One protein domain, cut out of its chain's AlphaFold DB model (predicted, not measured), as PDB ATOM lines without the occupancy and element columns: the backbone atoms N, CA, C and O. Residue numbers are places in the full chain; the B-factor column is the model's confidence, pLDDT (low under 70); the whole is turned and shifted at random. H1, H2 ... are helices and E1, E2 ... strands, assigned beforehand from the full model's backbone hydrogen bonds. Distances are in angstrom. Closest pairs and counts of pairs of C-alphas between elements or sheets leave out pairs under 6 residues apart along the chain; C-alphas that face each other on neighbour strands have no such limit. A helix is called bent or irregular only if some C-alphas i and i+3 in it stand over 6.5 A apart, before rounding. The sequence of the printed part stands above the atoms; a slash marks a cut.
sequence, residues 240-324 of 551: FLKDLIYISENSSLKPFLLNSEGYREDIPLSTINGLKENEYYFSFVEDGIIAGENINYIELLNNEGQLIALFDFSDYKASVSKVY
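What this domain is: This is residues 240 to 324 of the 551 residues of an uncharacterized protein of Flammeovirgaceae bacterium KN852 (UniProt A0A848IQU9). A strongly twisted sheet of five strands, with the long hairpin of E3 and E4 at one edge and the short hairpin of E1 and E2 at the other, has helix H1 lying across one of its faces. The small helix H2 packs on H1, and the last helix, H3, leaves the sheet beyond the end of E5, so that residues 318 to 324 stick out as a free tail. The printed part has 85 residues, with three named helices and five named strands in the order H1, E1, E2, H2, E3, E4, E5, H3. The sheet runs E2, E1, E5, E4, E3, all antiparallel, and the class is mixed, helices and strands. The whole is compact, with a radius of gyration of the C-alphas of 12.7 A, and its rounded outline spans 34 by 33 by 20 A.

Where its parts are: H1 is residues 240 to 250, 15.0 A long, and begins with C-alpha 240 at (-24.073, 35.363, 4.218). Strand E1, residues 255 to 258, is 10.7 A long, and E2, residues 264 to 266, is 6.4 A long. H2 is residues 269 to 273, 6.1 A from first to last C-alpha. E3, residues 280 to 290, is 23.9 A long, begins with C-alpha 280 at (-14.318, 41.579, 5.315) and bends by 87 degrees at residue 287. E4, residues 293 to 302, is 26.3 A long and bends by 53 degrees at residue 296. E5, residues 307 to 312, is 14.1 A long. H3, residues 314 to 323, is 15.5 A long and ends with C-alpha 323 at (-33.960, 31.193, -3.156); it is irregular, with C-alphas 315 and 318 7.9 A apart.

How they stand to each other: E3, E4 and E5 form a meander, each strand the antiparallel neighbour of the one before. In the hairpin of E3 and E4, N 281 and O 301 are 2.8 A apart, within hydrogen-bond range. In the hairpin of E4 and E5, N 300 and O 309 are within range at 2.8 A. E5 and E1 are antiparallel neighbours at 113 degrees between their directions, with N 310 and O 256 2.8 A apart. In the hairpin of E1 and E2, N 257 and O 265 are 2.8 A apart. The pairing of E1 is staggered: it pairs with E5 over residues 255 to 256 and with E2 over residues 256 to 258. From edge to edge of the sheet the strands' lines turn by 148 degrees. H1 is on the sheet at a height over the sheet of 9.9 A, over E1 and E4. It runs across the strands, at 72 degrees to E1 on the local plane. H1 and H2 touch, their closest C-alphas being those of Ile 245 and Leu 269, 6.9 A apart. H2 only grazes the sheet, with its residues 269 to 272. H3 only grazes it too, with residues 314 to 317; its closest C-alphas with E4 are those of Ile 295 and Ser 314, 5.5 A apart. H3 is apart from H1 and H2. Every O i to N i+4 pair is within hydrogen-bond range in H1 and H2; in H3 it is 2 of 6, beside 3 of 7 O i to N i+3 pairs.

The domain as a whole: The two C-alphas farthest apart, those of Ser 260 and Lys 322, are 35.8 A from each other. The printed part has no cut and no long link; the link from H2 to E3 is short, and the others are tight. The mean pLDDT of the printed part is 75.2, and residues 285 to 295 and 315 to 324 are under 70; the mean over H3 is 48.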
ATOM      1  N   PHE A 240     -24.161  35.347   5.687       76.44
ATOM      2  CA  PHE A 240     -24.073  35.363   4.218       76.44
ATOM      3  C   PHE A 240     -22.762  34.795   3.687       76.44
ATOM      4  O   PHE A 240     -22.788  34.050   2.717       76.44
ATOM      5  N   LEU A 241     -21.628  35.058   4.350       81.69
ATOM      6  CA  LEU A 241     -20.377  34.389   3.986       81.69
ATOM      7  C   LEU A 241     -20.484  32.872   4.185       81.69
ATOM      8  O   LEU A 241     -20.019  32.114   3.342       81.69
ATOM      9  N   LYS A 242     -21.150  32.419   5.254       80.62
ATOM     10  CA  LYS A 242     -21.397  30.989   5.496       80.62
ATOM     11  C   LYS A 242     -22.332  30.387   4.451       80.62
ATOM     12  O   LYS A 242     -22.077  29.277   4.007       80.62
ATOM     13  N   ASP A 243     -23.365  31.113   4.035       80.00
ATOM     14  CA  ASP A 243     -24.304  30.702   2.994       80.00
ATOM     15  C   ASP A 243     -23.594  30.628   1.635       80.00
ATOM     16  O   ASP A 243     -23.759  29.652   0.910       80.00
ATOM     17  N   LEU A 244     -22.742  31.608   1.312       79.81
ATOM     18  CA  LEU A 244     -21.883  31.608   0.124       79.81
ATOM     19  C   LEU A 244     -20.916  30.428   0.129       79.81
ATOM     20  O   LEU A 244     -20.848  29.704  -0.858       79.81
ATOM     21  N   ILE A 245     -20.216  30.201   1.245       84.56
ATOM     22  CA  ILE A 245     -19.327  29.046   1.414       84.56
ATOM     23  C   ILE A 245     -20.127  27.757   1.238       84.56
ATOM     24  O   ILE A 245     -19.728  26.910   0.449       84.56
ATOM     25  N   TYR A 246     -21.283  27.630   1.887       83.12
ATOM     26  CA  TYR A 246     -22.146  26.458   1.776       83.12
ATOM     27  C   TYR A 246     -22.612  26.222   0.331       83.12
ATOM     28  O   TYR A 246     -22.544  25.097  -0.167       83.12
ATOM     29  N   ILE A 247     -23.042  27.264  -0.382       78.25
ATOM     30  CA  ILE A 247     -23.397  27.167  -1.804       78.25
ATOM     31  C   ILE A 247     -22.172  26.737  -2.609       78.25
ATOM     32  O   ILE A 247     -22.275  25.830  -3.433       78.25
ATOM     33  N   SER A 248     -21.007  27.329  -2.363       84.56
ATOM     34  CA  SER A 248     -19.770  26.990  -3.062       84.56
ATOM     35  C   SER A 248     -19.272  25.572  -2.784       84.56
ATOM     36  O   SER A 248     -18.694  24.937  -3.670       84.56
ATOM     37  N   GLU A 249     -19.503  25.037  -1.587       87.25
ATOM     38  CA  GLU A 249     -19.214  23.644  -1.233       87.25
ATOM     39  C   GLU A 249     -20.123  22.673  -1.993       87.25
ATOM     40  O   GLU A 249     -19.673  21.606  -2.412       87.25
ATOM     41  N   ASN A 250     -21.378  23.064  -2.219       85.19
ATOM     42  CA  ASN A 250     -22.423  22.200  -2.769       85.19
ATOM     43  C   ASN A 250     -22.769  22.494  -4.240       85.19
ATOM     44  O   ASN A 250     -23.745  21.956  -4.767       85.19
ATOM     45  N   SER A 251     -21.998  23.345  -4.918       84.88
ATOM     46  CA  SER A 251     -22.255  23.744  -6.306       84.88
ATOM     47  C   SER A 251     -20.962  24.010  -7.094       84.88
ATOM     48  O   SER A 251     -19.852  23.840  -6.579       84.88
ATOM     49  N   SER A 252     -21.096  24.398  -8.369       85.69
ATOM     50  CA  SER A 252     -19.970  24.812  -9.216       85.69
ATOM     51  C   SER A 252     -19.555  26.268  -8.994       85.69
ATOM     52  O   SER A 252     -18.560  26.697  -9.573       85.69
ATOM     53  N   LEU A 253     -20.255  27.017  -8.135       87.38
ATOM     54  CA  LEU A 253     -19.842  28.355  -7.728       87.38
ATOM     55  C   LEU A 253     -18.534  28.267  -6.932       87.38
ATOM     56  O   LEU A 253     -18.550  27.952  -5.744       87.38
ATOM     57  N   LYS A 254     -17.390  28.542  -7.558       91.00
ATOM     58  CA  LYS A 254     -16.096  28.612  -6.868       91.00
ATOM     59  C   LYS A 254     -15.633  30.062  -6.758       91.00
ATOM     60  O   LYS A 254     -15.716  30.774  -7.760       91.00
ATOM     61  N   PRO A 255     -15.168  30.498  -5.574       92.81
ATOM     62  CA  PRO A 255     -14.510  31.786  -5.462       92.81
ATOM     63  C   PRO A 255     -13.227  31.775  -6.293       92.81
ATOM     64  O   PRO A 255     -12.549  30.749  -6.358       92.81
ATOM     65  N   PHE A 256     -12.880  32.896  -6.908       92.19
ATOM     66  CA  PHE A 256     -11.685  33.012  -7.740       92.19
ATOM     67  C   PHE A 256     -11.077  34.419  -7.672       92.19
ATOM     68  O   PHE A 256     -11.718  35.362  -7.210       92.19
ATOM     69  N   LEU A 257      -9.836  34.564  -8.124       91.69
ATOM     70  CA  LEU A 257      -9.179  35.841  -8.411       91.69
ATOM     71  C   LEU A 257      -8.727  35.870  -9.867       91.69
ATOM     72  O   LEU A 257      -8.662  34.839 -10.534       91.69
ATOM     73  N   LEU A 258      -8.400  37.062 -10.354       84.12
ATOM     74  CA  LEU A 258      -7.664  37.222 -11.600       84.12
ATOM     75  C   LEU A 258      -6.182  37.370 -11.266       84.12
ATOM     76  O   LEU A 258      -5.817  38.208 -10.437       84.12
ATOM     77  N   ASN A 259      -5.331  36.562 -11.891       85.00
ATOM     78  CA  ASN A 259      -3.888  36.708 -11.747       85.00
ATOM     79  C   ASN A 259      -3.367  37.930 -12.523       85.00
ATOM     80  O   ASN A 259      -4.131  38.660 -13.157       85.00
ATOM     81  N   SER A 260      -2.055  38.172 -12.486       80.44
ATOM     82  CA  SER A 260      -1.437  39.331 -13.152       80.44
ATOM     83  C   SER A 260      -1.649  39.377 -14.669       80.44
ATOM     84  O   SER A 260      -1.479  40.432 -15.272       80.44
ATOM     85  N   GLU A 261      -2.004  38.252 -15.284       79.50
ATOM     86  CA  GLU A 261      -2.280  38.127 -16.718       79.50
ATOM     87  C   GLU A 261      -3.790  38.182 -17.027       79.50
ATOM     88  O   GLU A 261      -4.191  38.103 -18.186       79.50
ATOM     89  N   GLY A 262      -4.638  38.342 -16.003       79.50
ATOM     90  CA  GLY A 262      -6.092  38.392 -16.141       79.50
ATOM     91  C   GLY A 262      -6.766  37.020 -16.224       79.50
ATOM     92  O   GLY A 262      -7.954  36.954 -16.536       79.50
ATOM     93  N   TYR A 263      -6.049  35.926 -15.949       75.81
ATOM     94  CA  TYR A 263      -6.633  34.585 -15.928       75.81
ATOM     95  C   TYR A 263      -7.263  34.262 -14.577       75.81
ATOM     96  O   TYR A 263      -6.751  34.640 -13.524       75.81
ATOM     97  N   ARG A 264      -8.365  33.511 -14.628       89.62
ATOM     98  CA  ARG A 264      -9.064  32.993 -13.454       89.62
ATOM     99  C   ARG A 264      -8.195  31.986 -12.698       89.62
ATOM    100  O   ARG A 264      -7.828  30.947 -13.244       89.62
ATOM    101  N   GLU A 265      -7.966  32.261 -11.422       91.19
ATOM    102  CA  GLU A 265      -7.368  31.349 -10.450       91.19
ATOM    103  C   GLU A 265      -8.360  31.100  -9.314       91.19
ATOM    104  O   GLU A 265      -8.716  32.015  -8.570       91.19
ATOM    105  N   ASP A 266      -8.840  29.862  -9.188       93.19
ATOM    106  CA  ASP A 266      -9.779  29.500  -8.128       93.19
ATOM    107  C   ASP A 266      -9.117  29.620  -6.748       93.19
ATOM    108  O   ASP A 266      -7.993  29.165  -6.517       93.19
ATOM    109  N   ILE A 267      -9.855  30.187  -5.799       93.50
ATOM    110  CA  ILE A 267      -9.418  30.321  -4.415       93.50
ATOM    111  C   ILE A 267      -9.925  29.120  -3.620       93.50
ATOM    112  O   ILE A 267     -11.122  28.823  -3.629       93.50
ATOM    113  N   PRO A 268      -9.057  28.430  -2.864       94.19
ATOM    114  CA  PRO A 268      -9.511  27.412  -1.930       94.19
ATOM    115  C   PRO A 268     -10.503  27.996  -0.916       94.19
ATOM    116  O   PRO A 268     -10.209  28.986  -0.249       94.19
ATOM    117  N   LEU A 269     -11.657  27.349  -0.724       91.00
ATOM    118  CA  LEU A 269     -12.666  27.799   0.250       91.00
ATOM    119  C   LEU A 269     -12.114  27.911   1.678       91.00
ATOM    120  O   LEU A 269     -12.572  28.747   2.449       91.00
ATOM    121  N   SER A 270     -11.087  27.126   2.021       92.31
ATOM    122  CA  SER A 270     -10.377  27.223   3.301       92.31
ATOM    123  C   SER A 270      -9.757  28.601   3.551       92.31
ATOM    124  O   SER A 270      -9.646  29.002   4.705       92.31
ATOM    125  N   THR A 271      -9.374  29.325   2.496       89.75
ATOM    126  CA  THR A 271      -8.834  30.691   2.584       89.75
ATOM    127  C   THR A 271      -9.904  31.687   3.030       89.75
ATOM    128  O   THR A 271      -9.600  32.660   3.708       89.75
ATOM    129  N   ILE A 272     -11.165  31.417   2.688       92.12
ATOM    130  CA  ILE A 272     -12.305  32.294   2.967       92.12
ATOM    131  C   ILE A 272     -12.996  31.904   4.280       92.12
ATOM    132  O   ILE A 272     -13.396  32.768   5.054       92.12
ATOM    133  N   ASN A 273     -13.087  30.606   4.578       90.69
ATOM    134  CA  ASN A 273     -13.758  30.077   5.771       90.69
ATOM    135  C   ASN A 273     -13.084  30.494   7.096       90.69
ATOM    136  O   ASN A 273     -13.687  30.393   8.161       90.69
ATOM    137  N   GLY A 274     -11.831  30.956   7.043       88.88
ATOM    138  CA  GLY A 274     -11.103  31.473   8.203       88.88
ATOM    139  C   GLY A 274     -11.363  32.946   8.530       88.88
ATOM    140  O   GLY A 274     -10.930  33.392   9.593       88.88
ATOM    141  N   LEU A 275     -12.036  33.694   7.646       87.94
ATOM    142  CA  LEU A 275     -12.268  35.124   7.837       87.94
ATOM    143  C   LEU A 275     -13.251  35.366   8.980       87.94
ATOM    144  O   LEU A 275     -14.344  34.790   9.024       87.94
ATOM    145  N   LYS A 276     -12.874  36.249   9.900       86.25
ATOM    146  CA  LYS A 276     -13.790  36.716  10.942       86.25
ATOM    147  C   LYS A 276     -14.729  37.765  10.369       86.25
ATOM    148  O   LYS A 276     -14.394  38.491   9.444       86.25
ATOM    149  N   GLU A 277     -15.909  37.867  10.965       70.56
ATOM    150  CA  GLU A 277     -17.004  38.734  10.511       70.56
ATOM    151  C   GLU A 277     -16.636  40.224  10.397       70.56
ATOM    152  O   GLU A 277     -17.278  40.980   9.679       70.56
ATOM    153  N   ASN A 278     -15.583  40.643  11.091       76.12
ATOM    154  CA  ASN A 278     -15.060  41.999  11.091       76.12
ATOM    155  C   ASN A 278     -13.785  42.156  10.252       76.12
ATOM    156  O   ASN A 278     -13.078  43.133  10.466       76.12
ATOM    157  N   GLU A 279     -13.434  41.197   9.393       81.38
ATOM    158  CA  GLU A 279     -12.236  41.237   8.536       81.38
ATOM    159  C   GLU A 279     -12.576  41.462   7.054       81.38
ATOM    160  O   GLU A 279     -11.661  41.623   6.242       81.38
ATOM    161  N   TYR A 280     -13.864  41.478   6.696       87.62
ATOM    162  CA  TYR A 280     -14.318  41.579   5.315       87.62
ATOM    163  C   TYR A 280     -15.623  42.360   5.152       87.62
ATOM    164  O   TYR A 280     -16.414  42.506   6.083       87.62
ATOM    165  N   TYR A 281     -15.878  42.785   3.919       80.50
ATOM    166  CA  TYR A 281     -17.178  43.245   3.447       80.50
ATOM    167  C   TYR A 281     -17.405  42.783   2.005       80.50
ATOM    168  O   TYR A 281     -16.481  42.346   1.319       80.50
ATOM    169  N   PHE A 282     -18.650  42.849   1.546       82.50
ATOM    170  CA  PHE A 282     -19.010  42.467   0.187       82.50
ATOM    171  C   PHE A 282     -19.325  43.694  -0.663       82.50
ATOM    172  O   PHE A 282     -19.952  44.634  -0.179       82.50
ATOM    173  N   SER A 283     -18.927  43.659  -1.929       76.94
ATOM    174  CA  SER A 283     -19.271  44.649  -2.948       76.94
ATOM    175  C   SER A 283     -19.969  43.930  -4.102       76.94
ATOM    176  O   SER A 283     -19.531  42.869  -4.548       76.94
ATOM    177  N   PHE A 284     -21.112  44.455  -4.540       74.94
ATOM    178  CA  PHE A 284     -21.867  43.898  -5.659       74.94
ATOM    179  C   PHE A 284     -21.529  44.691  -6.910       74.94
ATOM    180  O   PHE A 284     -21.793  45.892  -6.968       74.94
ATOM    181  N   VAL A 285     -20.968  44.015  -7.907       69.19
ATOM    182  CA  VAL A 285     -20.633  44.643  -9.183       69.19
ATOM    183  C   VAL A 285     -21.693  44.240 -10.195       69.19
ATOM    184  O   VAL A 285     -21.720  43.104 -10.675       69.19
ATOM    185  N   GLU A 286     -22.589  45.179 -10.488       54.94
ATOM    186  CA  GLU A 286     -23.448  45.111 -11.666       54.94
ATOM    187  C   GLU A 286     -22.722  45.767 -12.846       54.94
ATOM    188  O   GLU A 286     -22.218  46.880 -12.728       54.94
ATOM    189  N   ASP A 287     -22.661  45.049 -13.968       55.81
ATOM    190  CA  ASP A 287     -22.118  45.499 -15.255       55.81
ATOM    191  C   ASP A 287     -20.606  45.798 -15.307       55.81
ATOM    192  O   ASP A 287     -20.156  46.903 -15.603       55.81
ATOM    193  N   GLY A 288     -19.797  44.745 -15.143       46.78
ATOM    194  CA  GLY A 288     -18.425  44.702 -15.658       46.78
ATOM    195  C   GLY A 288     -18.320  43.800 -16.893       46.78
ATOM    196  O   GLY A 288     -18.635  42.614 -16.819       46.78
ATOM    197  N   ILE A 289     -17.837  44.331 -18.024       39.03
ATOM    198  CA  ILE A 289     -17.411  43.508 -19.168       39.03
ATOM    199  C   ILE A 289     -15.986  43.024 -18.882       39.03
ATOM    200  O   ILE A 289     -15.035  43.800 -18.970       39.03
ATOM    201  N   ILE A 290     -15.823  41.737 -18.575       43.75
ATOM    202  CA  ILE A 290     -14.508  41.081 -18.530       43.75
ATOM    203  C   ILE A 290     -14.492  40.051 -19.660       43.75
ATOM    204  O   ILE A 290     -15.344  39.173 -19.713       43.75
ATOM    205  N   ALA A 291     -13.561  40.201 -20.606       40.56
ATOM    206  CA  ALA A 291     -13.420  39.331 -21.781       40.56
ATOM    207  C   ALA A 291     -14.667  39.206 -22.696       40.56
ATOM    208  O   ALA A 291     -14.787  38.243 -23.446       40.56
ATOM    209  N   GLY A 292     -15.559  40.204 -22.702       39.31
ATOM    210  CA  GLY A 292     -16.693  40.268 -23.638       39.31
ATOM    211  C   GLY A 292     -17.985  39.597 -23.162       39.31
ATOM    212  O   GLY A 292     -18.943  39.550 -23.932       39.31
ATOM    213  N   GLU A 293     -18.045  39.132 -21.913       41.69
ATOM    214  CA  GLU A 293     -19.253  38.551 -21.317       41.69
ATOM    215  C   GLU A 293     -19.785  39.430 -20.170       41.69
ATOM    216  O   GLU A 293     -19.017  40.025 -19.412       41.69
ATOM    217  N   ASN A 294     -21.117  39.542 -20.065       52.84
ATOM    218  CA  ASN A 294     -21.801  40.267 -18.988       52.84
ATOM    219  C   ASN A 294     -21.820  39.402 -17.733       52.84
ATOM    220  O   ASN A 294     -22.613  38.453 -17.653       52.84
ATOM    221  N   ILE A 295     -20.986  39.737 -16.753       51.03
ATOM    222  CA  ILE A 295     -20.835  38.909 -15.563       51.03
ATOM    223  C   ILE A 295     -21.231  39.700 -14.315       51.03
ATOM    224  O   ILE A 295     -20.749  40.803 -14.071       51.03
ATOM    225  N   ASN A 296     -22.140  39.112 -13.532       72.31
ATOM    226  CA  ASN A 296     -22.560  39.631 -12.236       72.31
ATOM    227  C   ASN A 296     -21.667  38.971 -11.179       72.31
ATOM    228  O   ASN A 296     -21.802  37.765 -10.936       72.31
ATOM    229  N   TYR A 297     -20.776  39.744 -10.560       81.75
ATOM    230  CA  TYR A 297     -19.888  39.241  -9.516       81.75
ATOM    231  C   TYR A 297     -20.279  39.768  -8.140       81.75
ATOM    232  O   TYR A 297     -20.748  40.899  -7.991       81.75
ATOM    233  N   ILE A 298     -20.010  38.952  -7.124       84.62
ATOM    234  CA  ILE A 298     -19.877  39.432  -5.750       84.62
ATOM    235  C   ILE A 298     -18.387  39.487  -5.425       84.62
ATOM    236  O   ILE A 298     -17.701  38.464  -5.471       84.62
ATOM    237  N   GLU A 299     -17.897  40.673  -5.092       89.88
ATOM    238  CA  GLU A 299     -16.560  40.890  -4.555       89.88
ATOM    239  C   GLU A 299     -16.589  40.684  -3.042       89.88
ATOM    240  O   GLU A 299     -17.422  41.249  -2.336       89.88
ATOM    241  N   LEU A 300     -15.654  39.893  -2.533       89.50
ATOM    242  CA  LEU A 300     -15.323  39.808  -1.121       89.50
ATOM    243  C   LEU A 300     -14.045  40.619  -0.906       89.50
ATOM    244  O   LEU A 300     -12.994  40.266  -1.440       89.50
ATOM    245  N   LEU A 301     -14.142  41.706  -0.151       84.19
ATOM    246  CA  LEU A 301     -13.064  42.659   0.103       84.19
ATOM    247  C   LEU A 301     -12.650  42.574   1.577       84.19
ATOM    248  O   LEU A 301     -13.496  42.328   2.431       84.19
ATOM    249  N   ASN A 302     -11.370  42.770   1.897       87.38
ATOM    250  CA  ASN A 302     -10.942  42.941   3.289       87.38
ATOM    251  C   ASN A 302     -11.236  44.370   3.775       87.38
ATOM    252  O   ASN A 302     -11.588  45.237   2.981       87.38
ATOM    253  N   ASN A 303     -11.033  44.655   5.060       75.94
ATOM    254  CA  ASN A 303     -11.268  45.997   5.624       75.94
ATOM    255  C   ASN A 303     -10.437  47.133   4.998       75.94
ATOM    256  O   ASN A 303     -10.768  48.300   5.186       75.94
ATOM    257  N   GLU A 304      -9.358  46.817   4.282       79.94
ATOM    258  CA  GLU A 304      -8.535  47.793   3.556       79.94
ATOM    259  C   GLU A 304      -9.039  48.019   2.116       79.94
ATOM    260  O   GLU A 304      -8.416  48.747   1.344       79.94
ATOM    261  N   GLY A 305     -10.148  47.378   1.732       72.94
ATOM    262  CA  GLY A 305     -10.711  47.408   0.383       72.94
ATOM    263  C   GLY A 305      -9.935  46.580  -0.640       72.94
ATOM    264  O   GLY A 305     -10.111  46.756  -1.848       72.94
ATOM    265  N   GLN A 306      -9.062  45.677  -0.188       83.19
ATOM    266  CA  GLN A 306      -8.342  44.760  -1.071       83.19
ATOM    267  C   GLN A 306      -9.221  43.557  -1.400       83.19
ATOM    268  O   GLN A 306      -9.854  42.973  -0.521       83.19
ATOM    269  N   LEU A 307      -9.224  43.164  -2.673       86.69
ATOM    270  CA  LEU A 307      -9.990  42.025  -3.159       86.69
ATOM    271  C   LEU A 307      -9.441  40.714  -2.597       86.69
ATOM    272  O   LEU A 307      -8.308  40.337  -2.888       86.69
ATOM    273  N   ILE A 308     -10.266  40.025  -1.808       91.25
ATOM    274  CA  ILE A 308     -10.000  38.676  -1.308       91.25
ATOM    275  C   ILE A 308     -10.466  37.651  -2.336       91.25
ATOM    276  O   ILE A 308      -9.714  36.732  -2.628       91.25
ATOM    277  N   ALA A 309     -11.695  37.776  -2.852       93.19
ATOM    278  CA  ALA A 309     -12.284  36.805  -3.773       93.19
ATOM    279  C   ALA A 309     -13.401  37.399  -4.639       93.19
ATOM    280  O   ALA A 309     -14.074  38.341  -4.232       93.19
ATOM    281  N   LEU A 310     -13.645  36.785  -5.794       91.62
ATOM    282  CA  LEU A 310     -14.805  37.009  -6.654       91.62
ATOM    283  C   LEU A 310     -15.682  35.759  -6.679       91.62
ATOM    284  O   LEU A 310     -15.169  34.645  -6.764       91.62
ATOM    285  N   PHE A 311     -16.998  35.939  -6.669       89.94
ATOM    286  CA  PHE A 311     -17.970  34.871  -6.904       89.94
ATOM    287  C   PHE A 311     -18.755  35.169  -8.181       89.94
ATOM    288  O   PHE A 311     -19.427  36.195  -8.262       89.94
ATOM    289  N   ASP A 312     -18.667  34.278  -9.169       87.12
ATOM    290  CA  ASP A 312     -19.352  34.411 -10.459       87.12
ATOM    291  C   ASP A 312     -20.757  33.800 -10.416       87.12
ATOM    292  O   ASP A 312     -20.921  32.581 -10.342       87.12
ATOM    293  N   PHE A 313     -21.780  34.650 -10.484       78.44
ATOM    294  CA  PHE A 313     -23.183  34.235 -10.444       78.44
ATOM    295  C   PHE A 313     -23.861  34.192 -11.820       78.44
ATOM    296  O   PHE A 313     -25.086  34.026 -11.886       78.44
ATOM    297  N   SER A 314     -23.103  34.322 -12.912       71.50
ATOM    298  CA  SER A 314     -23.634  34.328 -14.285       71.50
ATOM    299  C   SER A 314     -24.522  33.110 -14.582       71.50
ATOM    300  O   SER A 314     -25.669  33.278 -15.011       71.50
ATOM    301  N   ASP A 315     -24.061  31.910 -14.224       64.56
ATOM    302  CA  ASP A 315     -24.779  30.640 -14.423       64.56
ATOM    303  C   ASP A 315     -25.981  30.442 -13.480       64.56
ATOM    304  O   ASP A 315     -26.863  29.611 -13.717       64.56
ATOM    305  N   TYR A 316     -26.053  31.215 -12.393       62.81
ATOM    306  CA  TYR A 316     -27.020  31.027 -11.308       62.81
ATOM    307  C   TYR A 316     -28.187  32.022 -11.328       62.81
ATOM    308  O   TYR A 316     -29.048  31.967 -10.436       62.81
ATOM    309  N   LYS A 317     -28.280  32.868 -12.367       54.72
ATOM    310  CA  LYS A 317     -29.326  33.897 -12.543       54.72
ATOM    311  C   LYS A 317     -30.759  33.390 -12.309       54.72
ATOM    312  O   LYS A 317     -31.569  34.122 -11.751       54.72
ATOM    313  N   ALA A 318     -31.081  32.140 -12.662       42.09
ATOM    314  CA  ALA A 318     -32.429  31.575 -12.491       42.09
ATOM    315  C   ALA A 318     -32.696  30.942 -11.105       42.09
ATOM    316  O   ALA A 318     -33.855  30.773 -10.714       42.09
ATOM    317  N   SER A 319     -31.642  30.568 -10.374       40.09
ATOM    318  CA  SER A 319     -31.729  29.804  -9.118       40.09
ATOM    319  C   SER A 319     -31.600  30.708  -7.892       40.09
ATOM    320  O   SER A 319     -32.374  30.572  -6.945       40.09
ATOM    321  N   VAL A 320     -30.694  31.690  -7.930       40.03
ATOM    322  CA  VAL A 320     -30.530  32.670  -6.844       40.03
ATOM    323  C   VAL A 320     -31.749  33.583  -6.755       40.03
ATOM    324  O   VAL A 320     -32.247  33.781  -5.652       40.03
ATOM    325  N   SER A 321     -32.349  33.978  -7.888       36.19
ATOM    326  CA  SER A 321     -33.594  34.767  -7.906       36.19
ATOM    327  C   SER A 321     -34.801  34.053  -7.267       36.19
ATOM    328  O   SER A 321     -35.807  34.699  -6.966       36.19
ATOM    329  N   LYS A 322     -34.742  32.721  -7.100       30.98
ATOM    330  CA  LYS A 322     -35.797  31.899  -6.481       30.98
ATOM    331  C   LYS A 322     -35.565  31.628  -4.996       30.98
ATOM    332  O   LYS A 322     -36.545  31.503  -4.268       30.98
ATOM    333  N   VAL A 323     -34.310  31.506  -4.556       32.56
ATOM    334  CA  VAL A 323     -33.960  31.193  -3.156       32.56
ATOM    335  C   VAL A 323     -33.845  32.468  -2.315       32.56
ATOM    336  O   VAL A 323     -34.294  32.493  -1.172       32.56
ATOM    337  N   TYR A 324     -33.363  33.556  -2.915       36.25
ATOM    338  CA  TYR A 324     -33.388  34.898  -2.350       36.25
ATOM    339  C   TYR A 324     -33.946  35.817  -3.443       36.25
ATOM    340  O   TYR A 324     -33.265  36.096  -4.422       36.25
TER     341      TYR A 324